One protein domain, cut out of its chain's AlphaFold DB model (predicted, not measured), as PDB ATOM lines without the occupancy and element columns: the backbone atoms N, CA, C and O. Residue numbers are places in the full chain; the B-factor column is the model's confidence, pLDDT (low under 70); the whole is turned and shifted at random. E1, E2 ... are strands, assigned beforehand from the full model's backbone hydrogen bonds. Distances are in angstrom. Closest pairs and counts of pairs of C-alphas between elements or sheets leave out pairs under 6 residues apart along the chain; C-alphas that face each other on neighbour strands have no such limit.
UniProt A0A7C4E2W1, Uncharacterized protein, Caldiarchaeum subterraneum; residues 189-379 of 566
ATOM      1  N   ILE A 189      45.245 -18.374  16.339       88.62
ATOM      2  CA  ILE A 189      44.714 -17.216  17.072       88.62
ATOM      3  C   ILE A 189      43.204 -17.183  16.848       88.62
ATOM      4  O   ILE A 189      42.742 -17.289  15.716       88.62
ATOM      5  N   LEU A 190      42.431 -17.032  17.917       90.00
ATOM      6  CA  LEU A 190      40.974 -17.000  17.887       90.00
ATOM      7  C   LEU A 190      40.470 -15.565  18.033       90.00
ATOM      8  O   LEU A 190      40.690 -14.940  19.075       90.00
ATOM      9  N   VAL A 191      39.762 -15.064  17.022       93.38
ATOM     10  CA  VAL A 191      39.092 -13.757  17.056       93.38
ATOM     11  C   VAL A 191      37.611 -13.964  17.349       93.38
ATOM     12  O   VAL A 191      36.952 -14.709  16.642       93.38
ATOM     13  N   GLU A 192      37.068 -13.325  18.387       93.50
ATOM     14  CA  GLU A 192      35.659 -13.528  18.783       93.50
ATOM     15  C   GLU A 192      34.738 -12.340  18.482       93.50
ATOM     16  O   GLU A 192      33.527 -12.460  18.651       93.50
ATOM     17  N   LEU A 193      35.291 -11.183  18.113       94.38
ATOM     18  CA  LEU A 193      34.533  -9.948  17.918       94.38
ATOM     19  C   LEU A 193      35.098  -9.157  16.749       94.38
ATOM     20  O   LEU A 193      36.315  -8.959  16.679       94.38
ATOM     21  N   VAL A 194      34.190  -8.648  15.918       94.38
ATOM     22  CA  VAL A 194      34.455  -7.654  14.875       94.38
ATOM     23  C   VAL A 194      33.434  -6.526  14.999       94.38
ATOM     24  O   VAL A 194      32.239  -6.757  15.175       94.38
ATOM     25  N   ASP A 195      33.933  -5.300  14.942       91.56
ATOM     26  CA  ASP A 195      33.174  -4.062  15.086       91.56
ATOM     27  C   ASP A 195      33.691  -3.080  14.020       91.56
ATOM     28  O   ASP A 195      34.796  -2.533  14.174       91.56
ATOM     29  N   PRO A 196      32.968  -2.932  12.894       83.56
ATOM     30  CA  PRO A 196      33.229  -1.873  11.937       83.56
ATOM     31  C   PRO A 196      32.819  -0.563  12.612       83.56
ATOM     32  O   PRO A 196      31.648  -0.239  12.741       83.56
ATOM     33  N   LYS A 197      33.782   0.174  13.163       78.00
ATOM     34  CA  LYS A 197      33.478   1.425  13.864       78.00
ATOM     35  C   LYS A 197      32.866   2.397  12.860       78.00
ATOM     36  O   LYS A 197      33.534   2.718  11.884       78.00
ATOM     37  N   GLU A 198      31.659   2.886  13.117       69.94
ATOM     38  CA  GLU A 198      30.906   3.737  12.181       69.94
ATOM     39  C   GLU A 198      31.040   5.237  12.509       69.94
ATOM     40  O   GLU A 198      31.098   5.617  13.683       69.94
ATOM     41  N   ASP A 199      31.096   6.096  11.481       59.47
ATOM     42  CA  ASP A 199      31.253   7.563  11.620       59.47
ATOM     43  C   ASP A 199      29.964   8.354  11.331       59.47
ATOM     44  O   ASP A 199      29.814   9.494  11.786       59.47
ATOM     45  N   SER A 200      29.010   7.735  10.625       56.50
ATOM     46  CA  SER A 200      27.896   8.437   9.985       56.50
ATOM     47  C   SER A 200      26.524   7.828  10.306       56.50
ATOM     48  O   SER A 200      26.389   6.653  10.644       56.50
ATOM     49  N   ILE A 201      25.466   8.628  10.110       56.12
ATOM     50  CA  ILE A 201      24.057   8.181  10.165       56.12
ATOM     51  C   ILE A 201      23.676   7.203   9.038       56.12
ATOM     52  O   ILE A 201      22.520   6.802   8.931       56.12
ATOM     53  N   TYR A 202      24.600   6.878   8.137       57.66
ATOM     54  CA  TYR A 202      24.388   5.887   7.086       57.66
ATOM     55  C   TYR A 202      25.063   4.550   7.421       57.66
ATOM     56  O   TYR A 202      24.815   3.562   6.716       57.66
ATOM     57  N   GLY A 203      25.796   4.502   8.544       59.34
ATOM     58  CA  GLY A 203      26.600   3.358   8.962       59.34
ATOM     59  C   GLY A 203      27.758   3.125   8.001       59.34
ATOM     60  O   GLY A 203      27.907   2.000   7.543       59.34
ATOM     61  N   ASP A 204      28.458   4.195   7.605       65.94
ATOM     62  CA  ASP A 204      29.694   4.078   6.827       65.94
ATOM     63  C   ASP A 204      30.885   3.966   7.773       65.94
ATOM     64  O   ASP A 204      30.994   4.734   8.748       65.94
ATOM     65  N   THR A 205      31.797   3.041   7.462       73.25
ATOM     66  CA  THR A 205      32.886   2.760   8.391       73.25
ATOM     67  C   THR A 205      33.806   3.961   8.510       73.25
ATOM     68  O   THR A 205      34.169   4.609   7.527       73.25
ATOM     69  N   THR A 206      34.304   4.200   9.713       74.62
ATOM     70  CA  THR A 206      35.508   5.001   9.941       74.62
ATOM     71  C   THR A 206      36.721   4.380   9.229       74.62
ATOM     72  O   THR A 206      36.654   3.305   8.629       74.62
ATOM     73  N   ASP A 207      37.883   5.025   9.339       80.31
ATOM     74  CA  ASP A 207      39.175   4.440   8.970       80.31
ATOM     75  C   ASP A 207      39.682   3.400   9.993       80.31
ATOM     76  O   ASP A 207      40.879   3.113  10.023       80.31
ATOM     77  N   PHE A 208      38.815   2.819  10.838       87.25
ATOM     78  CA  PHE A 208      39.190   1.804  11.823       87.25
ATOM     79  C   PHE A 208      38.187   0.645  11.926       87.25
ATOM     80  O   PHE A 208      36.975   0.837  11.900       87.25
ATOM     81  N   ILE A 209      38.702  -0.563  12.176       91.06
ATOM     82  CA  ILE A 209      37.917  -1.719  12.639       91.06
ATOM     83  C   ILE A 209      38.434  -2.156  13.999       91.06
ATOM     84  O   ILE A 209      39.639  -2.305  14.195       91.06
ATOM     85  N   LYS A 210      37.531  -2.401  14.945       93.06
ATOM     86  CA  LYS A 210      37.886  -3.000  16.229       93.06
ATOM     87  C   LYS A 210      37.719  -4.513  16.156       93.06
ATOM     88  O   LYS A 210      36.676  -5.020  15.752       93.06
ATOM     89  N   ILE A 211      38.745  -5.231  16.593       94.94
ATOM     90  CA  ILE A 211      38.734  -6.691  16.707       94.94
ATOM     91  C   ILE A 211      39.102  -7.112  18.127       94.94
ATOM     92  O   ILE A 211      39.847  -6.410  18.816       94.94
ATOM     93  N   ARG A 212      38.615  -8.278  18.562       94.06
ATOM     94  CA  ARG A 212      39.032  -8.896  19.830       94.06
ATOM     95  C   ARG A 212      39.639 -10.269  19.606       94.06
ATOM     96  O   ARG A 212      38.929 -11.209  19.252       94.06
ATOM     97  N   ALA A 213      40.929 -10.398  19.889       93.00
ATOM     98  CA  ALA A 213      41.573 -11.699  19.999       93.00
ATOM     99  C   ALA A 213      41.270 -12.279  21.387       93.00
ATOM    100  O   ALA A 213      41.605 -11.672  22.405       93.00
ATOM    101  N   LEU A 214      40.604 -13.432  21.427       91.88
ATOM    102  CA  LEU A 214      40.177 -14.093  22.659       91.88
ATOM    103  C   LEU A 214      41.280 -14.976  23.241       91.88
ATOM    104  O   LEU A 214      41.551 -14.923  24.438       91.88
ATOM    105  N   ASN A 215      41.872 -15.823  22.399       87.19
ATOM    106  CA  ASN A 215      42.818 -16.851  22.816       87.19
ATOM    107  C   ASN A 215      43.761 -17.226  21.662       87.19
ATOM    108  O   ASN A 215      43.477 -16.920  20.505       87.19
ATOM    109  N   ALA A 216      44.855 -17.912  21.969       84.62
ATOM    110  CA  ALA A 216      45.779 -18.470  20.989       84.62
ATOM    111  C   ALA A 216      46.314 -19.819  21.481       84.62
ATOM    112  O   ALA A 216      46.328 -20.085  22.684       84.62
ATOM    113  N   SER A 217      46.775 -20.668  20.565       78.62
ATOM    114  CA  SER A 217      47.320 -21.988  20.913       78.62
ATOM    115  C   SER A 217      48.640 -21.915  21.684       78.62
ATOM    116  O   SER A 217      48.891 -22.727  22.571       78.62
ATOM    117  N   VAL A 218      49.480 -20.933  21.352       80.38
ATOM    118  CA  VAL A 218      50.796 -20.711  21.952       80.38
ATOM    119  C   VAL A 218      50.894 -19.257  22.369       80.38
ATOM    120  O   VAL A 218      50.653 -18.368  21.554       80.38
ATOM    121  N   VAL A 219      51.283 -19.016  23.622       82.00
ATOM    122  CA  VAL A 219      51.509 -17.667  24.153       82.00
ATOM    123  C   VAL A 219      52.738 -17.054  23.488       82.00
ATOM    124  O   VAL A 219      53.839 -17.598  23.589       82.00
ATOM    125  N   GLN A 220      52.555 -15.905  22.843       82.12
ATOM    126  CA  GLN A 220      53.632 -15.101  22.276       82.12
ATOM    127  C   GLN A 220      53.677 -13.710  22.917       82.12
ATOM    128  O   GLN A 220      52.663 -13.239  23.434       82.12
ATOM    129  N   PRO A 221      54.836 -13.026  22.890       85.00
ATOM    130  CA  PRO A 221      54.933 -11.637  23.342       85.00
ATOM    131  C   PRO A 221      54.014 -10.696  22.555       85.00
ATOM    132  O   PRO A 221      53.499  -9.719  23.104       85.00
ATOM    133  N   SER A 222      53.819 -10.997  21.270       91.31
ATOM    134  CA  SER A 222      52.945 -10.254  20.378       91.31
ATOM    135  C   SER A 222      52.439 -11.116  19.230       91.31
ATOM    136  O   SER A 222      53.155 -12.018  18.808       91.31
ATOM    137  N   TYR A 223      51.271 -10.765  18.695       91.38
ATOM    138  CA  TYR A 223      50.697 -11.340  17.479       91.38
ATOM    139  C   TYR A 223      50.450 -10.237  16.452       91.38
ATOM    140  O   TYR A 223      49.846  -9.214  16.784       91.38
ATOM    141  N   SER A 224      50.885 -10.432  15.214       94.00
ATOM    142  CA  SER A 224      50.703  -9.475  14.122       94.00
ATOM    143  C   SER A 224      49.586  -9.937  13.193       94.00
ATOM    144  O   SER A 224      49.661 -11.013  12.605       94.00
ATOM    145  N   LEU A 225      48.551  -9.112  13.038       94.62
ATOM    146  CA  LEU A 225      47.376  -9.404  12.218       94.62
ATOM    147  C   LEU A 225      47.239  -8.395  11.076       94.62
ATOM    148  O   LEU A 225      47.543  -7.211  11.232       94.62
ATOM    149  N   ALA A 226      46.732  -8.866   9.941       95.06
ATOM    150  CA  ALA A 226      46.284  -8.047   8.824       95.06
ATOM    151  C   ALA A 226      44.772  -8.200   8.644       95.06
ATOM    152  O   ALA A 226      44.246  -9.312   8.702       95.06
ATOM    153  N   VAL A 227      44.090  -7.084   8.412       95.69
ATOM    154  CA  VAL A 227      42.650  -7.007   8.164       95.69
ATOM    155  C   VAL A 227      42.437  -6.439   6.768       95.69
ATOM    156  O   VAL A 227      43.028  -5.421   6.420       95.69
ATOM    157  N   ALA A 228      41.600  -7.099   5.981       94.75
ATOM    158  CA  ALA A 228      41.107  -6.629   4.696       94.75
ATOM    159  C   ALA A 228      39.587  -6.487   4.771       94.75
ATOM    160  O   ALA A 228      38.922  -7.312   5.395       94.75
ATOM    161  N   VAL A 229      39.054  -5.437   4.160       93.44
ATOM    162  CA  VAL A 229      37.636  -5.086   4.183       93.44
ATOM    163  C   VAL A 229      37.213  -4.768   2.767       93.44
ATOM    164  O   VAL A 229      37.823  -3.902   2.140       93.44
ATOM    165  N   THR A 230      36.176  -5.439   2.289       92.25
ATOM    166  CA  THR A 230      35.559  -5.161   0.993       92.25
ATOM    167  C   THR A 230      34.149  -4.642   1.225       92.25
ATOM    168  O   THR A 230      33.382  -5.244   1.977       92.25
ATOM    169  N   ASP A 231      33.817  -3.511   0.612       88.88
ATOM    170  CA  ASP A 231      32.501  -2.887   0.734       88.88
ATOM    171  C   ASP A 231      31.507  -3.364  -0.344       88.88
ATOM    172  O   ASP A 231      31.841  -4.115  -1.266       88.88
ATOM    173  N   SER A 232      30.267  -2.880  -0.257       83.56
ATOM    174  CA  SER A 232      29.193  -3.223  -1.196       83.56
ATOM    175  C   SER A 232      29.448  -2.814  -2.654       83.56
ATOM    176  O   SER A 232      28.868  -3.400  -3.574       83.56
ATOM    177  N   ASN A 233      30.326  -1.834  -2.874       84.12
ATOM    178  CA  ASN A 233      30.722  -1.322  -4.181       84.12
ATOM    179  C   ASN A 233      31.991  -2.016  -4.720       84.12
ATOM    180  O   ASN A 233      32.443  -1.695  -5.824       84.12
ATOM    181  N   GLY A 234      32.555  -2.974  -3.974       84.50
ATOM    182  CA  GLY A 234      33.799  -3.670  -4.307       84.50
ATOM    183  C   GLY A 234      35.056  -2.845  -4.023       84.50
ATOM    184  O   GLY A 234      36.095  -3.077  -4.639       84.50
ATOM    185  N   VAL A 235      34.966  -1.842  -3.148       86.38
ATOM    186  CA  VAL A 235      36.109  -1.061  -2.676       86.38
ATOM    187  C   VAL A 235      36.816  -1.834  -1.574       86.38
ATOM    188  O   VAL A 235      36.230  -2.136  -0.538       86.38
ATOM    189  N   ASP A 236      38.107  -2.087  -1.788       91.06
ATOM    190  CA  ASP A 236      38.968  -2.736  -0.804       91.06
ATOM    191  C   ASP A 236      39.738  -1.715   0.048       91.06
ATOM    192  O   ASP A 236      40.339  -0.755  -0.475       91.06
ATOM    193  N   ALA A 237      39.772  -1.981   1.353       91.94
ATOM    194  CA  ALA A 237      40.606  -1.327   2.351       91.94
ATOM    195  C   ALA A 237      41.378  -2.367   3.173       91.94
ATOM    196  O   ALA A 237      40.904  -3.476   3.418       91.94
ATOM    197  N   THR A 238      42.583  -2.021   3.611       95.62
ATOM    198  CA  THR A 238      43.460  -2.921   4.364       95.62
ATOM    199  C   THR A 238      44.137  -2.212   5.526       95.62
ATOM    200  O   THR A 238      44.408  -1.015   5.477       95.62
ATOM    201  N   GLY A 239      44.433  -2.960   6.581       95.06
ATOM    202  CA  GLY A 239      45.110  -2.462   7.770       95.06
ATOM    203  C   GLY A 239      45.897  -3.560   8.467       95.06
ATOM    204  O   GLY A 239      45.650  -4.750   8.269       95.06
ATOM    205  N   THR A 240      46.859  -3.172   9.298       96.25
ATOM    206  CA  THR A 240      47.641  -4.112  10.109       96.25
ATOM    207  C   THR A 240      47.719  -3.644  11.551       96.25
ATOM    208  O   THR A 240      47.647  -2.450  11.849       96.25
ATOM    209  N   VAL A 241      47.838  -4.597  12.472       95.38
ATOM    210  CA  VAL A 241      47.947  -4.325  13.905       95.38
ATOM    211  C   VAL A 241      48.841  -5.359  14.574       95.38
ATOM    212  O   VAL A 241      48.861  -6.525  14.183       95.38
ATOM    213  N   THR A 242      49.548  -4.942  15.620       94.25
ATOM    214  CA  THR A 242      50.275  -5.848  16.511       94.25
ATOM    215  C   THR A 242      49.608  -5.833  17.881       94.25
ATOM    216  O   THR A 242      49.549  -4.800  18.546       94.25
ATOM    217  N   ILE A 243      49.101  -6.987  18.304       91.25
ATOM    218  CA  ILE A 243      48.534  -7.224  19.633       91.25
ATOM    219  C   ILE A 243      49.695  -7.596  20.551       91.25
ATOM    220  O   ILE A 243      50.464  -8.484  20.201       91.25
ATOM    221  N   SER A 244      49.858  -6.938  21.699       88.00
ATOM    222  CA  SER A 244      51.007  -7.168  22.590       88.00
ATOM    223  C   SER A 244      50.560  -7.490  24.008       88.00
ATOM    224  O   SER A 244      49.693  -6.819  24.556       88.00
ATOM    225  N   GLY A 245      51.166  -8.503  24.627       78.31
ATOM    226  CA  GLY A 245      50.794  -8.975  25.964       78.31
ATOM    227  C   GLY A 245      49.847 -10.178  25.960       78.31
ATOM    228  O   GLY A 245      49.742 -10.917  24.986       78.31
ATOM    229  N   THR A 246      49.182 -10.412  27.092       83.50
ATOM    230  CA  THR A 246      48.325 -11.588  27.302       83.50
ATOM    231  C   THR A 246      46.923 -11.374  26.740       83.50
ATOM    232  O   THR A 246      46.282 -10.370  27.058       83.50
ATOM    233  N   LEU A 247      46.434 -12.340  25.959       86.06
ATOM    234  CA  LEU A 247      45.042 -12.413  25.510       86.06
ATOM    235  C   LEU A 247      44.091 -12.704  26.693       86.06
ATOM    236  O   LEU A 247      44.514 -13.353  27.655       86.06
ATOM    237  N   PRO A 248      42.822 -12.252  26.650       90.06
ATOM    238  CA  PRO A 248      42.149 -11.573  25.537       90.06
ATOM    239  C   PRO A 248      42.488 -10.081  25.414       90.06
ATOM    240  O   PRO A 248      42.613  -9.389  26.422       90.06
ATOM    241  N   GLN A 249      42.545  -9.560  24.184       91.00
ATOM    242  CA  GLN A 249      42.745  -8.129  23.917       91.00
ATOM    243  C   GLN A 249      41.848  -7.599  22.802       91.00
ATOM    244  O   GLN A 249      41.652  -8.255  21.781       91.00
ATOM    245  N   GLU A 250      41.340  -6.385  23.010       91.75
ATOM    246  CA  GLU A 250      40.648  -5.584  22.001       91.75
ATOM    247  C   GLU A 250      41.624  -4.579  21.398       91.75
ATOM    248  O   GLU A 250      42.312  -3.865  22.129       91.75
ATOM    249  N   VAL A 251      41.678  -4.517  20.071       92.56
ATOM    250  CA  VAL A 251      42.549  -3.590  19.346       92.56
ATOM    251  C   VAL A 251      41.796  -2.914  18.214       92.56
ATOM    252  O   VAL A 251      40.875  -3.486  17.633       92.56
ATOM    253  N   TYR A 252      42.216  -1.693  17.897       92.19
ATOM    254  CA  TYR A 252      41.731  -0.936  16.750       92.19
ATOM    255  C   TYR A 252      42.743  -1.065  15.617       92.19
ATOM    256  O   TYR A 252      43.920  -0.741  15.785       92.19
ATOM    257  N   VAL A 253      42.283  -1.543  14.470       93.00
ATOM    258  CA  VAL A 253      43.067  -1.685  13.248       93.00
ATOM    259  C   VAL A 253      42.762  -0.497  12.366       93.00
ATOM    260  O   VAL A 253      41.622  -0.329  11.942       93.00
ATOM    261  N   ARG A 254      43.772   0.330  12.102       92.69
ATOM    262  CA  ARG A 254      43.633   1.446  11.169       92.69
ATOM    263  C   ARG A 254      43.678   0.929   9.738       92.69
ATOM    264  O   ARG A 254      44.630   0.241   9.373       92.69
ATOM    265  N   LEU A 255      42.670   1.281   8.958       92.69
ATOM    266  CA  LEU A 255      42.575   0.996   7.537       92.69
ATOM    267  C   LEU A 255      43.259   2.104   6.725       92.69
ATOM    268  O   LEU A 255      43.366   3.253   7.155       92.69
ATOM    269  N   ASP A 256      43.719   1.763   5.527       91.69
ATOM    270  CA  ASP A 256      44.272   2.708   4.554       91.69
ATOM    271  C   ASP A 256      43.204   3.628   3.931       91.69
ATOM    272  O   ASP A 256      43.545   4.663   3.349       91.69
ATOM    273  N   LYS A 257      41.921   3.269   4.067       86.94
ATOM    274  CA  LYS A 257      40.747   4.016   3.599       86.94
ATOM    275  C   LYS A 257      39.591   3.892   4.596       86.94
ATOM    276  O   LYS A 257      39.463   2.874   5.267       86.94
ATOM    277  N   GLY A 258      38.742   4.916   4.652       85.00
ATOM    278  CA  GLY A 258      37.472   4.910   5.387       85.00
ATOM    279  C   GLY A 258      36.298   5.271   4.474       85.00
ATOM    280  O   GLY A 258      36.490   5.468   3.272       85.00
ATOM    281  N   GLY A 259      35.103   5.380   5.050       82.81
ATOM    282  CA  GLY A 259      33.852   5.629   4.333       82.81
ATOM    283  C   GLY A 259      33.367   4.421   3.533       82.81
ATOM    284  O   GLY A 259      32.859   4.601   2.430       82.81
ATOM    285  N   LEU A 260      33.598   3.202   4.033       85.06
ATOM    286  CA  LEU A 260      33.170   1.975   3.358       85.06
ATOM    287  C   LEU A 260      31.679   1.754   3.605       85.06
ATOM    288  O   LEU A 260      31.225   1.815   4.749       85.06
ATOM    289  N   GLU A 261      30.930   1.476   2.538       83.06
ATOM    290  CA  GLU A 261      29.478   1.306   2.611       83.06
ATOM    291  C   GLU A 261      29.099  -0.173   2.812       83.06
ATOM    292  O   GLU A 261      29.415  -1.009   1.953       83.06
ATOM    293  N   PRO A 262      28.346  -0.526   3.873       80.69
ATOM    294  CA  PRO A 262      27.893  -1.897   4.071       80.69
ATOM    295  C   PRO A 262      26.930  -2.391   2.972       80.69
ATOM    296  O   PRO A 262      26.201  -1.583   2.385       80.69
ATOM    297  N   PRO A 263      26.795  -3.716   2.753       86.62
ATOM    298  CA  PRO A 263      27.433  -4.813   3.492       86.62
ATOM    299  C   PRO A 263      28.961  -4.837   3.381       86.62
ATOM    300  O   PRO A 263      29.505  -4.474   2.343       86.62
ATOM    301  N   LEU A 264      29.625  -5.256   4.458       89.69
ATOM    302  CA  LEU A 264      31.084  -5.326   4.547       89.69
ATOM    303  C   LEU A 264      31.529  -6.776   4.683       89.69
ATOM    304  O   LEU A 264      31.026  -7.486   5.550       89.69
ATOM    305  N   ASP A 265      32.525  -7.185   3.912       92.69
ATOM    306  CA  ASP A 265      33.208  -8.460   4.100       92.69
ATOM    307  C   ASP A 265      34.581  -8.210   4.727       92.69
ATOM    308  O   ASP A 265      35.472  -7.624   4.114       92.69
ATOM    309  N   VAL A 266      34.756  -8.649   5.973       93.88
ATOM    310  CA  VAL A 266      35.986  -8.484   6.753       93.88
ATOM    311  C   VAL A 266      36.746  -9.802   6.784       93.88
ATOM    312  O   VAL A 266      36.233 -10.822   7.248       93.88
ATOM    313  N   THR A 267      37.996  -9.778   6.331       94.19
ATOM    314  CA  THR A 267      38.913 -10.918   6.373       94.19
ATOM    315  C   THR A 267      40.131 -10.599   7.232       94.19
ATOM    316  O   THR A 267      40.783  -9.575   7.049       94.19
ATOM    317  N   ILE A 268      40.468 -11.491   8.158       93.88
ATOM    318  CA  ILE A 268      41.565 -11.353   9.115       93.88
ATOM    319  C   ILE A 268      42.575 -12.473   8.873       93.88
ATOM    320  O   ILE A 268      42.225 -13.647   8.786       93.88
ATOM    321  N   SER A 269      43.849 -12.116   8.796       91.88
ATOM    322  CA  SER A 269      44.951 -13.046   8.569       91.88
ATOM    323  C   SER A 269      46.104 -12.768   9.526       91.88
ATOM    324  O   SER A 269      46.242 -11.663  10.049       91.88
ATOM    325  N   SER A 270      46.920 -13.788   9.781       90.62
ATOM    326  CA  SER A 270      48.138 -13.650  10.576       90.62
ATOM    327  C   SER A 270      49.304 -13.266   9.675       90.62
ATOM    328  O   SER A 270      49.488 -13.852   8.609       90.62
ATOM    329  N   LEU A 271      50.111 -12.310  10.126       91.25
ATOM    330  CA  LEU A 271      51.409 -11.990   9.532       91.25
ATOM    331  C   LEU A 271      52.534 -12.842  10.138       91.25
ATOM    332  O   LEU A 271      53.615 -12.934   9.554       91.25
ATOM    333  N   ASP A 272      52.284 -13.484  11.282       86.50
ATOM    334  CA  ASP A 272      53.258 -14.354  11.936       86.50
ATOM    335  C   ASP A 272      53.345 -15.711  11.213       86.50
ATOM    336  O   ASP A 272      52.316 -16.375  11.019       86.50
ATOM    337  N   PRO A 273      54.555 -16.161  10.818       80.94
ATOM    338  CA  PRO A 273      54.729 -17.396  10.065       80.94
ATOM    339  C   PRO A 273      54.164 -18.616  10.797       80.94
ATOM    340  O   PRO A 273      54.500 -18.886  11.948       80.94
ATOM    341  N   GLY A 274      53.332 -19.387  10.097       76.12
ATOM    342  CA  GLY A 274      52.756 -20.631  10.610       76.12
ATOM    343  C   GLY A 274      51.512 -20.457  11.483       76.12
ATOM    344  O   GLY A 274      50.882 -21.467  11.789       76.12
ATOM    345  N   PHE A 275      51.115 -19.231  11.836       82.62
ATOM    346  CA  PHE A 275      49.875 -18.977  12.572       82.62
ATOM    347  C   PHE A 275      48.668 -18.876  11.642       82.62
ATOM    348  O   PHE A 275      48.711 -18.218  10.606       82.62
ATOM    349  N   SER A 276      47.570 -19.516  12.040       84.19
ATOM    350  CA  SER A 276      46.264 -19.397  11.385       84.19
ATOM    351  C   SER A 276      45.297 -18.593  12.252       84.19
ATOM    352  O   SER A 276      45.292 -18.730  13.473       84.19
ATOM    353  N   VAL A 277      44.458 -17.764  11.635       86.06
ATOM    354  CA  VAL A 277      43.388 -17.053  12.350       86.06
ATOM    355  C   VAL A 277      42.105 -17.863  12.233       86.06
ATOM    356  O   VAL A 277      41.668 -18.171  11.126       86.06
ATOM    357  N   TYR A 278      41.504 -18.213  13.365       86.25
ATOM    358  CA  TYR A 278      40.157 -18.773  13.408       86.25
ATOM    359  C   TYR A 278      39.135 -17.669  13.466       86.25
ATOM    360  O   TYR A 278      39.355 -16.655  14.134       86.25
ATOM    361  N   LEU A 279      38.006 -17.930  12.802       87.00
ATOM    362  CA  LEU A 279      36.971 -16.929  12.581       87.00
ATOM    363  C   LEU A 279      37.597 -15.743  11.842       87.00
ATOM    364  O   LEU A 279      37.615 -14.609  12.308       87.00
ATOM    365  N   SER A 280      38.229 -16.056  10.712       87.44
ATOM    366  CA  SER A 280      38.946 -15.086   9.893       87.44
ATOM    367  C   SER A 280      38.013 -14.291   8.991       87.44
ATOM    368  O   SER A 280      38.358 -13.171   8.648       87.44
ATOM    369  N   SER A 281      36.851 -14.829   8.614       92.62
ATOM    370  CA  SER A 281      35.946 -14.207   7.644       92.62
ATOM    371  C   SER A 281      34.589 -13.866   8.259       92.62
ATOM    372  O   SER A 281      33.919 -14.728   8.838       92.62
ATOM    373  N   TRP A 282      34.181 -12.608   8.099       94.38
ATOM    374  CA  TRP A 282      32.948 -12.049   8.642       94.38
ATOM    375  C   TRP A 282      32.223 -11.240   7.570       94.38
ATOM    376  O   TRP A 282      32.758 -10.252   7.083       94.38
ATOM    377  N   GLY A 283      31.001 -11.638   7.232       92.56
ATOM    378  CA  GLY A 283      30.093 -10.870   6.390       92.56
ATOM    379  C   GLY A 283      29.140 -10.064   7.263       92.56
ATOM    380  O   GLY A 283      28.325 -10.623   7.996       92.56
ATOM    381  N   LEU A 284      29.236  -8.747   7.202       90.12
ATOM    382  CA  LEU A 284      28.463  -7.809   8.002       90.12
ATOM    383  C   LEU A 284      27.388  -7.194   7.107       90.12
ATOM    384  O   LEU A 284      27.614  -6.220   6.391       90.12
ATOM    385  N   GLY A 285      26.215  -7.825   7.097       82.06
ATOM    386  CA  GLY A 285      25.086  -7.393   6.284       82.06
ATOM    387  C   GLY A 285      24.462  -6.073   6.734       82.06
ATOM    388  O   GLY A 285      24.584  -5.652   7.884       82.06
ATOM    389  N   LYS A 286      23.700  -5.466   5.821       76.50
ATOM    390  CA  LYS A 286      22.875  -4.276   6.056       76.50
ATOM    391  C   LYS A 286      21.473  -4.480   5.495       76.50
ATOM    392  O   LYS A 286      21.305  -5.145   4.472       76.50
ATOM    393  N   SER A 287      20.479  -3.892   6.155       68.50
ATOM    394  CA  SER A 287      19.131  -3.716   5.615       68.50
ATOM    395  C   SER A 287      18.791  -2.240   5.479       68.50
ATOM    396  O   SER A 287      19.496  -1.357   5.965       68.50
ATOM    397  N   PHE A 288      17.670  -1.957   4.824       66.38
ATOM    398  CA  PHE A 288      17.148  -0.601   4.785       66.38
ATOM    399  C   PHE A 288      16.765  -0.142   6.205       66.38
ATOM    400  O   PHE A 288      16.060  -0.849   6.922       66.38
ATOM    401  N   GLY A 289      17.265   1.022   6.628       69.06
ATOM    402  CA  GLY A 289      16.952   1.607   7.936       69.06
ATOM    403  C   GLY A 289      17.701   1.013   9.136       69.06
ATOM    404  O   GLY A 289      17.416   1.423  10.260       69.06
ATOM    405  N   ASN A 290      18.661   0.102   8.938       79.25
ATOM    406  CA  ASN A 290      19.492  -0.437  10.019       79.25
ATOM    407  C   ASN A 290      20.948  -0.675   9.597       79.25
ATOM    408  O   ASN A 290      21.278  -0.657   8.413       79.25
ATOM    409  N   PHE A 291      21.816  -0.876  10.582       80.94
ATOM    410  CA  PHE A 291      23.213  -1.253  10.396       80.94
ATOM    411  C   PHE A 291      23.720  -2.012  11.626       80.94
ATOM    412  O   PHE A 291      23.143  -1.932  12.715       80.94
ATOM    413  N   LEU A 292      24.788  -2.776  11.432       85.88
ATOM    414  CA  LEU A 292      25.447  -3.539  12.481       85.88
ATOM    415  C   LEU A 292      26.581  -2.695  13.080       85.88
ATOM    416  O   LEU A 292      27.425  -2.222  12.335       85.88
ATOM    417  N   ASP A 293      26.605  -2.526  14.401       82.44
ATOM    418  CA  ASP A 293      27.674  -1.808  15.121       82.44
ATOM    419  C   ASP A 293      28.781  -2.778  15.556       82.44
ATOM    420  O   ASP A 293      29.959  -2.575  15.285       82.44
ATOM    421  N   TYR A 294      28.415  -3.908  16.164       88.12
ATOM    422  CA  TYR A 294      29.371  -4.990  16.383       88.12
ATOM    423  C   TYR A 294      28.705  -6.354  16.381       88.12
ATOM    424  O   TYR A 294      27.515  -6.497  16.675       88.12
ATOM    425  N   LEU A 295      29.525  -7.373  16.140       92.19
ATOM    426  CA  LEU A 295      29.154  -8.766  16.295       92.19
ATOM    427  C   LEU A 295      30.213  -9.500  17.115       92.19
ATOM    428  O   LEU A 295      31.413  -9.402  16.862       92.19
ATOM    429  N   LYS A 296      29.749 -10.213  18.138       93.81
ATOM    430  CA  LYS A 296      30.554 -10.933  19.120       93.81
ATOM    431  C   LYS A 296      30.026 -12.349  19.275       93.81
ATOM    432  O   LYS A 296      28.831 -12.557  19.452       93.81
ATOM    433  N   LEU A 297      30.913 -13.327  19.293       93.25
ATOM    434  CA  LEU A 297      30.547 -14.713  19.551       93.25
ATOM    435  C   LEU A 297      30.660 -15.036  21.031       93.25
ATOM    436  O   LEU A 297      31.590 -14.613  21.718       93.25
ATOM    437  N   ARG A 298      29.728 -15.849  21.516       86.94
ATOM    438  CA  ARG A 298      29.871 -16.539  22.787       86.94
ATOM    439  C   ARG A 298      30.622 -17.838  22.530       86.94
ATOM    440  O   ARG A 298      30.079 -18.777  21.958       86.94
ATOM    441  N   VAL A 299      31.887 -17.874  22.937       81.75
ATOM    442  CA  VAL A 299      32.727 -19.066  22.797       81.75
ATOM    443  C   VAL A 299      32.823 -19.785  24.136       81.75
ATOM    444  O   VAL A 299      33.338 -19.242  25.115       81.75
ATOM    445  N   ASP A 300      32.382 -21.039  24.176       72.62
ATOM    446  CA  ASP A 300      32.714 -21.945  25.270       72.62
ATOM    447  C   ASP A 300      34.134 -22.474  25.051       72.62
ATOM    448  O   ASP A 300      34.353 -23.402  24.276       72.62
ATOM    449  N   LEU A 301      35.110 -21.889  25.743       66.62
ATOM    450  CA  LEU A 301      36.515 -22.297  25.653       66.62
ATOM    451  C   LEU A 301      36.775 -23.726  26.153       66.62
ATOM    452  O   LEU A 301      37.809 -24.297  25.819       66.62
ATOM    453  N   THR A 302      35.869 -24.318  26.941       58.69
ATOM    454  CA  THR A 302      36.023 -25.702  27.415       58.69
ATOM    455  C   THR A 302      35.591 -26.721  26.369       58.69
ATOM    456  O   THR A 302      36.198 -27.784  26.263       58.69
ATOM    457  N   ARG A 303      34.562 -26.388  25.583       54.66
ATOM    458  CA  ARG A 303      34.019 -27.241  24.513       54.66
ATOM    459  C   ARG A 303      34.511 -26.852  23.126       54.66
ATOM    460  O   ARG A 303      34.319 -27.609  22.182       54.66
ATOM    461  N   LEU A 304      35.141 -25.684  23.013       67.75
ATOM    462  CA  LEU A 304      35.566 -25.059  21.763       67.75
ATOM    463  C   LEU A 304      34.392 -24.922  20.782       67.75
ATOM    464  O   LEU A 304      34.531 -25.135  19.580       67.75
ATOM    465  N   THR A 305      33.224 -24.560  21.319       76.06
ATOM    466  CA  THR A 305      31.971 -24.394  20.572       76.06
ATOM    467  C   THR A 305      31.420 -22.984  20.699       76.06
ATOM    468  O   THR A 305      31.556 -22.350  21.744       76.06
ATOM    469  N   ILE A 306      30.731 -22.540  19.655       81.19
ATOM    470  CA  ILE A 306      29.940 -21.316  19.602       81.19
ATOM    471  C   ILE A 306      28.467 -21.717  19.658       81.19
ATOM    472  O   ILE A 306      27.986 -22.468  18.805       81.19
ATOM    473  N   ASP A 307      27.763 -21.235  20.674       79.69
ATOM    474  CA  ASP A 307      26.341 -21.499  20.914       79.69
ATOM    475  C   ASP A 307      25.457 -20.271  20.664       79.69
ATOM    476  O   ASP A 307      24.266 -20.402  20.382       79.69
ATOM    477  N   GLU A 308      26.032 -19.075  20.733       83.06
ATOM    478  CA  GLU A 308      25.290 -17.822  20.697       83.06
ATOM    479  C   GLU A 308      26.116 -16.708  20.046       83.06
ATOM    480  O   GLU A 308      27.342 -16.647  20.177       83.06
ATOM    481  N   VAL A 309      25.428 -15.805  19.357       92.69
ATOM    482  CA  VAL A 309      25.991 -14.593  18.768       92.69
ATOM    483  C   VAL A 309      25.315 -13.383  19.391       92.69
ATOM    484  O   VAL A 309      24.095 -13.248  19.352       92.69
ATOM    485  N   ILE A 310      26.124 -12.509  19.973       90.06
ATOM    486  CA  ILE A 310      25.711 -11.238  20.553       90.06
ATOM    487  C   ILE A 310      26.024 -10.152  19.536       90.06
ATOM    488  O   ILE A 310      27.167 -10.010  19.108       90.06
ATOM    489  N   LEU A 311      25.031  -9.359  19.171       91.62
ATOM    490  CA  LEU A 311      25.201  -8.278  18.211       91.62
ATOM    491  C   LEU A 311      24.583  -6.984  18.726       91.62
ATOM    492  O   LEU A 311      23.616  -7.010  19.483       91.62
ATOM    493  N   SER A 312      25.159  -5.860  18.320       88.50
ATOM    494  CA  SER A 312      24.620  -4.516  18.536       88.50
ATOM    495  C   SER A 312      24.194  -3.958  17.194       88.50
ATOM    496  O   SER A 312      24.954  -4.029  16.225       88.50
ATOM    497  N   MET A 313      22.980  -3.425  17.128       85.88
ATOM    498  CA  MET A 313      22.442  -2.824  15.916       85.88
ATOM    499  C   MET A 313      21.964  -1.416  16.167       85.88
ATOM    500  O   MET A 313      21.307  -1.150  17.173       85.88
ATOM    501  N   GLY A 314      22.246  -0.550  15.201       83.69
ATOM    502  CA  GLY A 314      21.628   0.756  15.098       83.69
ATOM    503  C   GLY A 314      20.459   0.737  14.114       83.69
ATOM    504  O   GLY A 314      20.525   0.122  13.047       83.69
ATOM    505  N   PHE A 315      19.389   1.436  14.472       82.19
ATOM    506  CA  PHE A 315      18.178   1.599  13.678       82.19
ATOM    507  C   PHE A 315      17.865   3.079  13.475       82.19
ATOM    508  O   PHE A 315      17.906   3.878  14.414       82.19
ATOM    509  N   TYR A 316      17.500   3.425  12.247       76.56
ATOM    510  CA  TYR A 316      17.120   4.777  11.834       76.56
ATOM    511  C   TYR A 316      15.622   4.905  11.573       76.56
ATOM    512  O   TYR A 316      15.064   5.999  11.653       76.56
ATOM    513  N   GLU A 317      14.953   3.788  11.294       73.19
ATOM    514  CA  GLU A 317      13.538   3.757  10.954       73.19
ATOM    515  C   GLU A 317      12.773   2.779  11.845       73.19
ATOM    516  O   GLU A 317      13.319   1.805  12.365       73.19
ATOM    517  N   ASN A 318      11.491   3.079  12.046       79.94
ATOM    518  CA  ASN A 318      10.578   2.141  12.681       79.94
ATOM    519  C   ASN A 318      10.294   1.006  11.699       79.94
ATOM    520  O   ASN A 318      10.014   1.274  10.530       79.94
ATOM    521  N   GLY A 319      10.273  -0.227  12.184       78.50
ATOM    522  CA  GLY A 319      10.030  -1.372  11.322       78.50
ATOM    523  C   GLY A 319      10.085  -2.697  12.059       78.50
ATOM    524  O   GLY A 319      10.495  -2.781  13.220       78.50
ATOM    525  N   GLU A 320       9.663  -3.737  11.352       83.12
ATOM    526  CA  GLU A 320       9.821  -5.121  11.782       83.12
ATOM    527  C   GLU A 320      11.014  -5.714  11.038       83.12
ATOM    528  O   GLU A 320      11.036  -5.732   9.807       83.12
ATOM    529  N   TYR A 321      12.005  -6.205  11.776       84.56
ATOM    530  CA  TYR A 321      13.234  -6.744  11.206       84.56
ATOM    531  C   TYR A 321      13.444  -8.187  11.654       84.56
ATOM    532  O   TYR A 321      13.219  -8.547  12.807       84.56
ATOM    533  N   GLU A 322      13.908  -9.023  10.735       89.62
ATOM    534  CA  GLU A 322      14.412 -10.358  11.036       89.62
ATOM    535  C   GLU A 322      15.937 -10.332  10.969       89.62
ATOM    536  O   GLU A 322      16.528 -10.056   9.922       89.62
ATOM    537  N   LEU A 323      16.567 -10.592  12.106       91.00
ATOM    538  CA  LEU A 323      18.011 -10.660  12.262       91.00
ATOM    539  C   LEU A 323      18.427 -12.114  12.101       91.00
ATOM    540  O   LEU A 323      17.936 -12.971  12.831       91.00
ATOM    541  N   VAL A 324      19.311 -12.401  11.155       92.81
ATOM    542  CA  VAL A 324      19.737 -13.760  10.820       92.81
ATOM    543  C   VAL A 324      21.254 -13.830  10.871       92.81
ATOM    544  O   VAL A 324      21.948 -12.992  10.301       92.81
ATOM    545  N   VAL A 325      21.771 -14.853  11.542       94.56
ATOM    546  CA  VAL A 325      23.188 -15.210  11.525       94.56
ATOM    547  C   VAL A 325      23.322 -16.583  10.889       94.56
ATOM    548  O   VAL A 325      22.645 -17.535  11.277       94.56
ATOM    549  N   GLU A 326      24.204 -16.679   9.907       93.31
ATOM    550  CA  GLU A 326      24.536 -17.895   9.179       93.31
ATOM    551  C   GLU A 326      26.022 -18.182   9.385       93.31
ATOM    552  O   GLU A 326      26.877 -17.331   9.154       93.31
ATOM    553  N   VAL A 327      26.336 -19.388   9.844       90.19
ATOM    554  CA  VAL A 327      27.709 -19.860  10.009       90.19
ATOM    555  C   VAL A 327      27.975 -20.876   8.916       90.19
ATOM    556  O   VAL A 327      27.282 -21.894   8.839       90.19
ATOM    557  N   TYR A 328      28.969 -20.606   8.081       87.62
ATOM    558  CA  TYR A 328      29.392 -21.492   7.007       87.62
ATOM    559  C   TYR A 328      30.687 -22.204   7.376       87.62
ATOM    560  O   TYR A 328      31.556 -21.637   8.042       87.62
ATOM    561  N   ASP A 329      30.833 -23.447   6.927       79.69
ATOM    562  CA  ASP A 329      32.106 -24.157   6.971       79.69
ATOM    563  C   ASP A 329      33.089 -23.620   5.911       79.69
ATOM    564  O   ASP A 329      32.747 -22.799   5.057       79.69
ATOM    565  N   CYS A 330      34.341 -24.072   5.943       70.75
ATOM    566  CA  CYS A 330      35.367 -23.697   4.956       70.75
ATOM    567  C   CYS A 330      35.060 -24.135   3.516       70.75
ATOM    568  O   CYS A 330      35.710 -23.660   2.588       70.75
ATOM    569  N   ASN A 331      34.091 -25.028   3.315       72.12
ATOM    570  CA  ASN A 331      33.622 -25.426   1.992       72.12
ATOM    571  C   ASN A 331      32.428 -24.567   1.533       72.12
ATOM    572  O   ASN A 331      31.827 -24.860   0.497       72.12
ATOM    573  N   GLY A 332      32.057 -23.537   2.302       76.88
ATOM    574  CA  GLY A 332      30.928 -22.657   2.019       76.88
ATOM    575  C   GLY A 332      29.563 -23.304   2.263       76.88
ATOM    576  O   GLY A 332      28.563 -22.832   1.722       76.88
ATOM    577  N   ARG A 333      29.482 -24.393   3.039       81.56
ATOM    578  CA  ARG A 333      28.206 -25.035   3.397       81.56
ATOM    579  C   ARG A 333      27.686 -24.483   4.711       81.56
ATOM    580  O   ARG A 333      28.456 -24.241   5.630       81.56
ATOM    581  N   LEU A 334      26.370 -24.311   4.807       81.12
ATOM    582  CA  LEU A 334      25.728 -23.835   6.029       81.12
ATOM    583  C   LEU A 334      25.907 -24.871   7.151       81.12
ATOM    584  O   LEU A 334      25.342 -25.961   7.085       81.12
ATOM    585  N   ALA A 335      26.687 -24.515   8.169       76.56
ATOM    586  CA  ALA A 335      26.956 -25.335   9.346       76.56
ATOM    587  C   ALA A 335      25.949 -25.063  10.473       76.56
ATOM    588  O   ALA A 335      25.553 -25.981  11.191       76.56
ATOM    589  N   SER A 336      25.521 -23.807  10.632       82.00
ATOM    590  CA  SER A 336      24.500 -23.419  11.606       82.00
ATOM    591  C   SER A 336      23.820 -22.114  11.242       82.00
ATOM    592  O   SER A 336      24.352 -21.306  10.483       82.00
ATOM    593  N   THR A 337      22.637 -21.905  11.805       88.19
ATOM    594  CA  THR A 337      21.887 -20.667  11.671       88.19
ATOM    595  C   THR A 337      21.198 -20.306  12.983       88.19
ATOM    596  O   THR A 337      20.856 -21.174  13.793       88.19
ATOM    597  N   GLY A 338      20.992 -19.016  13.195       83.94
ATOM    598  CA  GLY A 338      20.113 -18.488  14.224       83.94
ATOM    599  C   GLY A 338      19.361 -17.285  13.677       83.94
ATOM    600  O   GLY A 338      19.910 -16.520  12.884       83.94
ATOM    601  N   SER A 339      18.109 -17.109  14.092       90.69
ATOM    602  CA  SER A 339      17.329 -15.928  13.732       90.69
ATOM    603  C   SER A 339      16.529 -15.374  14.906       90.69
ATOM    604  O   SER A 339      16.153 -16.100  15.830       90.69
ATOM    605  N   LEU A 340      16.292 -14.066  14.869       88.06
ATOM    606  CA  LEU A 340      15.522 -13.323  15.854       88.06
ATOM    607  C   LEU A 340      14.663 -12.271  15.152       88.06
ATOM    608  O   LEU A 340      15.168 -11.458  14.384       88.06
ATOM    609  N   PHE A 341      13.365 -12.262  15.448       89.31
ATOM    610  CA  PHE A 341      12.456 -11.210  14.998       89.31
ATOM    611  C   PHE A 341      12.409 -10.085  16.027       89.31
ATOM    612  O   PHE A 341      12.191 -10.341  17.213       89.31
ATOM    613  N   VAL A 342      12.584  -8.849  15.567       85.56
ATOM    614  CA  VAL A 342      12.596  -7.642  16.398       85.56
ATOM    615  C   VAL A 342      11.642  -6.599  15.823       85.56
ATOM    616  O   VAL A 342      11.502  -6.463  14.608       85.56
ATOM    617  N   ASN A 343      10.967  -5.863  16.704       87.06
ATOM    618  CA  ASN A 343      10.086  -4.759  16.335       87.06
ATOM    619  C   ASN A 343      10.647  -3.473  16.935       87.06
ATOM    620  O   ASN A 343      10.822  -3.388  18.151       87.06
ATOM    621  N   ILE A 344      10.950  -2.501  16.079       84.81
ATOM    622  CA  ILE A 344      11.721  -1.319  16.444       84.81
ATOM    623  C   ILE A 344      10.864  -0.069  16.354       84.81
ATOM    624  O   ILE A 344      10.246   0.226  15.328       84.81
ATOM    625  N   THR A 345      10.918   0.723  17.423       81.50
ATOM    626  CA  THR A 345      10.361   2.072  17.474       81.50
ATOM    627  C   THR A 345      11.459   3.068  17.850       81.50
ATOM    628  O   THR A 345      11.773   3.234  19.025       81.50
ATOM    629  N   THR A 346      12.032   3.754  16.862       74.38
ATOM    630  CA  THR A 346      13.140   4.712  17.013       74.38
ATOM    631  C   THR A 346      12.736   6.018  17.695       74.38
ATOM    632  O   THR A 346      13.595   6.783  18.128       74.38
ATOM    633  N   GLY A 347      11.432   6.309  17.802       63.16
ATOM    634  CA  GLY A 347      10.916   7.447  18.575       63.16
ATOM    635  C   GLY A 347      11.378   8.831  18.091       63.16
ATOM    636  O   GLY A 347      11.273   9.795  18.841       63.16
ATOM    637  N   GLY A 348      11.890   8.942  16.859       56.66
ATOM    638  CA  GLY A 348      12.426  10.189  16.300       56.66
ATOM    639  C   GLY A 348      13.885  10.493  16.670       56.66
ATOM    640  O   GLY A 348      14.344  11.609  16.430       56.66
ATOM    641  N   LEU A 349      14.616   9.535  17.249       56.75
ATOM    642  CA  LEU A 349      16.059   9.644  17.482       56.75
ATOM    643  C   LEU A 349      16.840   9.462  16.170       56.75
ATOM    644  O   LEU A 349      16.458   8.657  15.326       56.75
ATOM    645  N   ALA A 350      17.976  10.153  16.026       55.84
ATOM    646  CA  ALA A 350      18.884  10.037  14.872       55.84
ATOM    647  C   ALA A 350      19.688   8.711  14.828       55.84
ATOM    648  O   ALA A 350      20.663   8.603  14.091       55.84
ATOM    649  N   GLY A 351      19.285   7.721  15.629       66.12
ATOM    650  CA  GLY A 351      19.914   6.412  15.787       66.12
ATOM    651  C   GLY A 351      19.469   5.777  17.108       66.12
ATOM    652  O   GLY A 351      19.772   6.299  18.181       66.12
ATOM    653  N   TYR A 352      18.711   4.685  17.038       77.44
ATOM    654  CA  TYR A 352      18.330   3.851  18.181       77.44
ATOM    655  C   TYR A 352      19.212   2.604  18.200       77.44
ATOM    656  O   TYR A 352      19.263   1.895  17.200       77.44
ATOM    657  N   PHE A 353      19.904   2.342  19.309       82.56
ATOM    658  CA  PHE A 353      20.833   1.217  19.427       82.56
ATOM    659  C   PHE A 353      20.311   0.187  20.416       82.56
ATOM    660  O   PHE A 353      19.961   0.533  21.545       82.56
ATOM    661  N   GLU A 354      20.315  -1.077  20.011       84.31
ATOM    662  CA  GLU A 354      19.908  -2.180  20.873       84.31
ATOM    663  C   GLU A 354      20.799  -3.402  20.655       84.31
ATOM    664  O   GLU A 354      21.311  -3.644  19.558       84.31
ATOM    665  N   GLN A 355      21.010  -4.155  21.734       88.88
ATOM    666  CA  GLN A 355      21.806  -5.374  21.723       88.88
ATOM    667  C   GLN A 355      20.901  -6.596  21.728       88.88
ATOM    668  O   GLN A 355      19.959  -6.685  22.516       88.88
ATOM    669  N   TYR A 356      21.250  -7.567  20.897       89.88
ATOM    670  CA  TYR A 356      20.522  -8.812  20.743       89.88
ATOM    671  C   TYR A 356      21.426 -10.014  20.958       89.88
ATOM    672  O   TYR A 356      22.633  -9.975  20.722       89.88
ATOM    673  N   SER A 357      20.792 -11.099  21.380       87.00
ATOM    674  CA  SER A 357      21.383 -12.418  21.534       87.00
ATOM    675  C   SER A 357      20.656 -13.376  20.595       87.00
ATOM    676  O   SER A 357      19.433 -13.524  20.665       87.00
ATOM    677  N   ILE A 358      21.405 -14.000  19.690       87.19
ATOM    678  CA  ILE A 358      20.900 -14.952  18.703       87.19
ATOM    679  C   ILE A 358      21.535 -16.311  18.980       87.19
ATOM    680  O   ILE A 358      22.742 -16.495  18.842       87.19
ATOM    681  N   VAL A 359      20.707 -17.280  19.360       80.06
ATOM    682  CA  VAL A 359      21.150 -18.653  19.638       80.06
ATOM    683  C   VAL A 359      21.318 -19.420  18.328       80.06
ATOM    684  O   VAL A 359      20.381 -19.502  17.531       80.06
ATOM    685  N   LEU A 360      22.488 -20.029  18.139       78.00
ATOM    686  CA  LEU A 360      22.803 -20.857  16.980       78.00
ATOM    687  C   LEU A 360      22.237 -22.269  17.139       78.00
ATOM    688  O   LEU A 360      22.322 -22.882  18.208       78.00
ATOM    689  N   ARG A 361      21.659 -22.811  16.063       73.56
ATOM    690  CA  ARG A 361      21.098 -24.166  16.040       73.56
ATOM    691  C   ARG A 361      21.526 -24.900  14.762       73.56
ATOM    692  O   ARG A 361      21.033 -24.554  13.688       73.56
ATOM    693  N   PRO A 362      22.379 -25.941  14.857       66.62
ATOM    694  CA  PRO A 362      23.058 -26.460  16.060       66.62
ATOM    695  C   PRO A 362      24.257 -25.590  16.507       66.62
ATOM    696  O   PRO A 362      24.737 -24.781  15.717       66.62
ATOM    697  N   PRO A 363      24.795 -25.740  17.733       70.12
ATOM    698  CA  PRO A 363      26.086 -25.145  18.097       70.12
ATOM    699  C   PRO A 363      27.212 -25.623  17.169       70.12
ATOM    700  O   PRO A 363      27.192 -26.768  16.712       70.12
ATOM    701  N   VAL A 364      28.210 -24.773  16.910       72.94
ATOM    702  CA  VAL A 364      29.296 -25.066  15.951       72.94
ATOM    703  C   VAL A 364      30.647 -25.080  16.648       72.94
ATOM    704  O   VAL A 364      30.925 -24.227  17.482       72.94
ATOM    705  N   SER A 365      31.509 -26.034  16.301       74.69
ATOM    706  CA  SER A 365      32.907 -26.036  16.749       74.69
ATOM    707  C   SER A 365      33.693 -24.901  16.093       74.69
ATOM    708  O   SER A 365      33.586 -24.716  14.880       74.69
ATOM    709  N   ILE A 366      34.539 -24.197  16.851       74.12
ATOM    710  CA  ILE A 366      35.377 -23.101  16.327       74.12
ATOM    711  C   ILE A 366      36.292 -23.546  15.176       74.12
ATOM    712  O   ILE A 366      36.670 -22.728  14.345       74.12
ATOM    713  N   PHE A 367      36.631 -24.838  15.107       73.06
ATOM    714  CA  PHE A 367      37.501 -25.398  14.068       73.06
ATOM    715  C   PHE A 367      36.777 -25.657  12.741       73.06
ATOM    716  O   PHE A 367      37.420 -25.845  11.714       73.06
ATOM    717  N   ASN A 368      35.444 -25.674  12.753       70.31
ATOM    718  CA  ASN A 368      34.628 -25.967  11.574       70.31
ATOM    719  C   ASN A 368      33.992 -24.708  10.973       70.31
ATOM    720  O   ASN A 368      33.148 -24.823  10.088       70.31
ATOM    721  N   VAL A 369      34.370 -23.519  11.446       79.19
ATOM    722  CA  VAL A 369      33.852 -22.250  10.929       79.19
ATOM    723  C   VAL A 369      34.789 -21.706   9.854       79.19
ATOM    724  O   VAL A 369      35.950 -21.411  10.125       79.19
ATOM    725  N   GLY A 370      34.267 -21.559   8.638       79.44
ATOM    726  CA  GLY A 370      34.918 -20.848   7.540       79.44
ATOM    727  C   GLY A 370      34.568 -19.364   7.543       79.44
ATOM    728  O   GLY A 370      35.463 -18.522   7.532       79.44
ATOM    729  N   SER A 371      33.274 -19.042   7.601       89.56
ATOM    730  CA  SER A 371      32.801 -17.658   7.650       89.56
ATOM    731  C   SER A 371      31.530 -17.506   8.479       89.56
ATOM    732  O   SER A 371      30.744 -18.443   8.644       89.56
ATOM    733  N   ILE A 372      31.332 -16.305   9.014       93.56
ATOM    734  CA  ILE A 372      30.123 -15.921   9.743       93.56
ATOM    735  C   ILE A 372      29.478 -14.770   9.001       93.56
ATOM    736  O   ILE A 372      30.114 -13.746   8.791       93.56
ATOM    737  N   VAL A 373      28.218 -14.928   8.620       94.25
ATOM    738  CA  VAL A 373      27.479 -13.927   7.860       94.25
ATOM    739  C   VAL A 373      26.277 -13.478   8.671       94.25
ATOM    740  O   VAL A 373      25.420 -14.273   9.049       94.25
ATOM    741  N   PHE A 374      26.206 -12.182   8.920       93.88
ATOM    742  CA  PHE A 374      25.044 -11.517   9.471       93.88
ATOM    743  C   PHE A 374      24.189 -10.938   8.345       93.88
ATOM    744  O   PHE A 374      24.702 -10.338   7.400       93.88
ATOM    745  N   ARG A 375      22.869 -11.078   8.461       90.50
ATOM    746  CA  ARG A 375      21.886 -10.466   7.567       90.50
ATOM    747  C   ARG A 375      20.756  -9.867   8.389       90.50
ATOM    748  O   ARG A 375      20.241 -10.499   9.305       90.50
ATOM    749  N   ALA A 376      20.315  -8.682   7.993       86.75
ATOM    750  CA  ALA A 376      19.084  -8.090   8.488       86.75
ATOM    751  C   ALA A 376      18.077  -7.993   7.338       86.75
ATOM    752  O   ALA A 376      18.385  -7.461   6.268       86.75
ATOM    753  N   VAL A 377      16.872  -8.513   7.549       84.94
ATOM    754  CA  VAL A 377      15.789  -8.510   6.559       84.94
ATOM    755  C   VAL A 377      14.659  -7.631   7.070       84.94
ATOM    756  O   VAL A 377      14.079  -7.911   8.114       84.94
ATOM    757  N   ASP A 378      14.332  -6.580   6.324       78.81
ATOM    758  CA  ASP A 378      13.136  -5.780   6.571       78.81
ATOM    759  C   ASP A 378      11.876  -6.596   6.226       78.81
ATOM    760  O   ASP A 378      11.696  -7.075   5.100       78.81
ATOM    761  N   ARG A 379      11.024  -6.800   7.230       77.94
ATOM    762  CA  ARG A 379       9.737  -7.503   7.151       77.94
ATOM    763  C   ARG A 379       8.551  -6.539   7.218       77.94
ATOM    764  O   ARG A 379       7.408  -6.995   7.227       77.94
TER     765      ARG A 379
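What this domain is: This is residues 189 to 379 of the 566 residues of an uncharacterized protein of Caldiarchaeum subterraneum (UniProt A0A7C4E2W1). Two twisted sheets of seven strands each lie face to face as a sandwich, their strands crossed at 33 degrees, and they draw together along two borders, E5 beside E4 and E13 beside E12. One sheet is branched at E1, with E2, E5, E7, E9, E10 and E13; the other is mixed and runs E4, E3, E6, E8, E14, E11, E12. The printed part has 191 residues, with no named helix and fourteen strands, E1 to E14 in chain order, an all-strand class. It is compact, with a radius of gyration of the C-alphas of 16.2 A and spans of 49 by 38 by 28 A.

Where its parts are: E1, residues 189 to 198, begins at C-alpha 189 (44.714, -17.216, 17.072) and is 25.6 A long. E2 is residues 205 to 216, 27.9 A; E3 222 to 230, 26.5 A; E4 236 to 244, 26.7 A; E5 249 to 254; E6 264 to 270; E7 276 to 278; E8 281 to 284. E9 is residues 290 to 300, 29.5 A; E10 305 to 315, 30.2 A; E11 319 to 328, 28.3 A; E12 334 to 344, 28.5 A. E13, residues 352 to 365, is 33.3 A long and bends by 87 degrees at residue 362. E14, residues 371 to 378, ends at C-alpha 378 (13.136, -5.780, 6.571).

How they stand to each other: E1 and E2 form an antiparallel hairpin, with N 195 and O 210 2.9 A apart. On the other side of E1 lie E7, parallel, N 278 to O 189 2.8 A, and E9, antiparallel, N 297 to O 192 2.8 A. E5 is antiparallel to E2, N 253 to O 209 2.8 A. E9 and E10 are a hairpin, N 296 to O 310 2.8 A, and E13 is antiparallel to E10, N 309 to O 358 2.8 A. E7 runs on into E8 at 38 degrees, from the branched sheet to the other. There E8 and E14 are parallel, N 283 to O 372 2.8 A, and E6 is antiparallel to E8, N 266 to O 282 2.8 A. The closest C-alphas of E4 and E5 are those of Gly 239 and Arg 254, 5.4 A; of E12 and E13, those of Gly 338 and Leu 360, 4.5 A.

The domain as a whole: The two C-alphas farthest apart, those of Pro 273 and Gly 347, are 51.1 A from each other. The printed part has no cut, and no link is long. Mean pLDDT of the printed part is 83.6; residues 198 to 204, 287 to 289, 301 to 304, 347 to 351 and 362 are under 70.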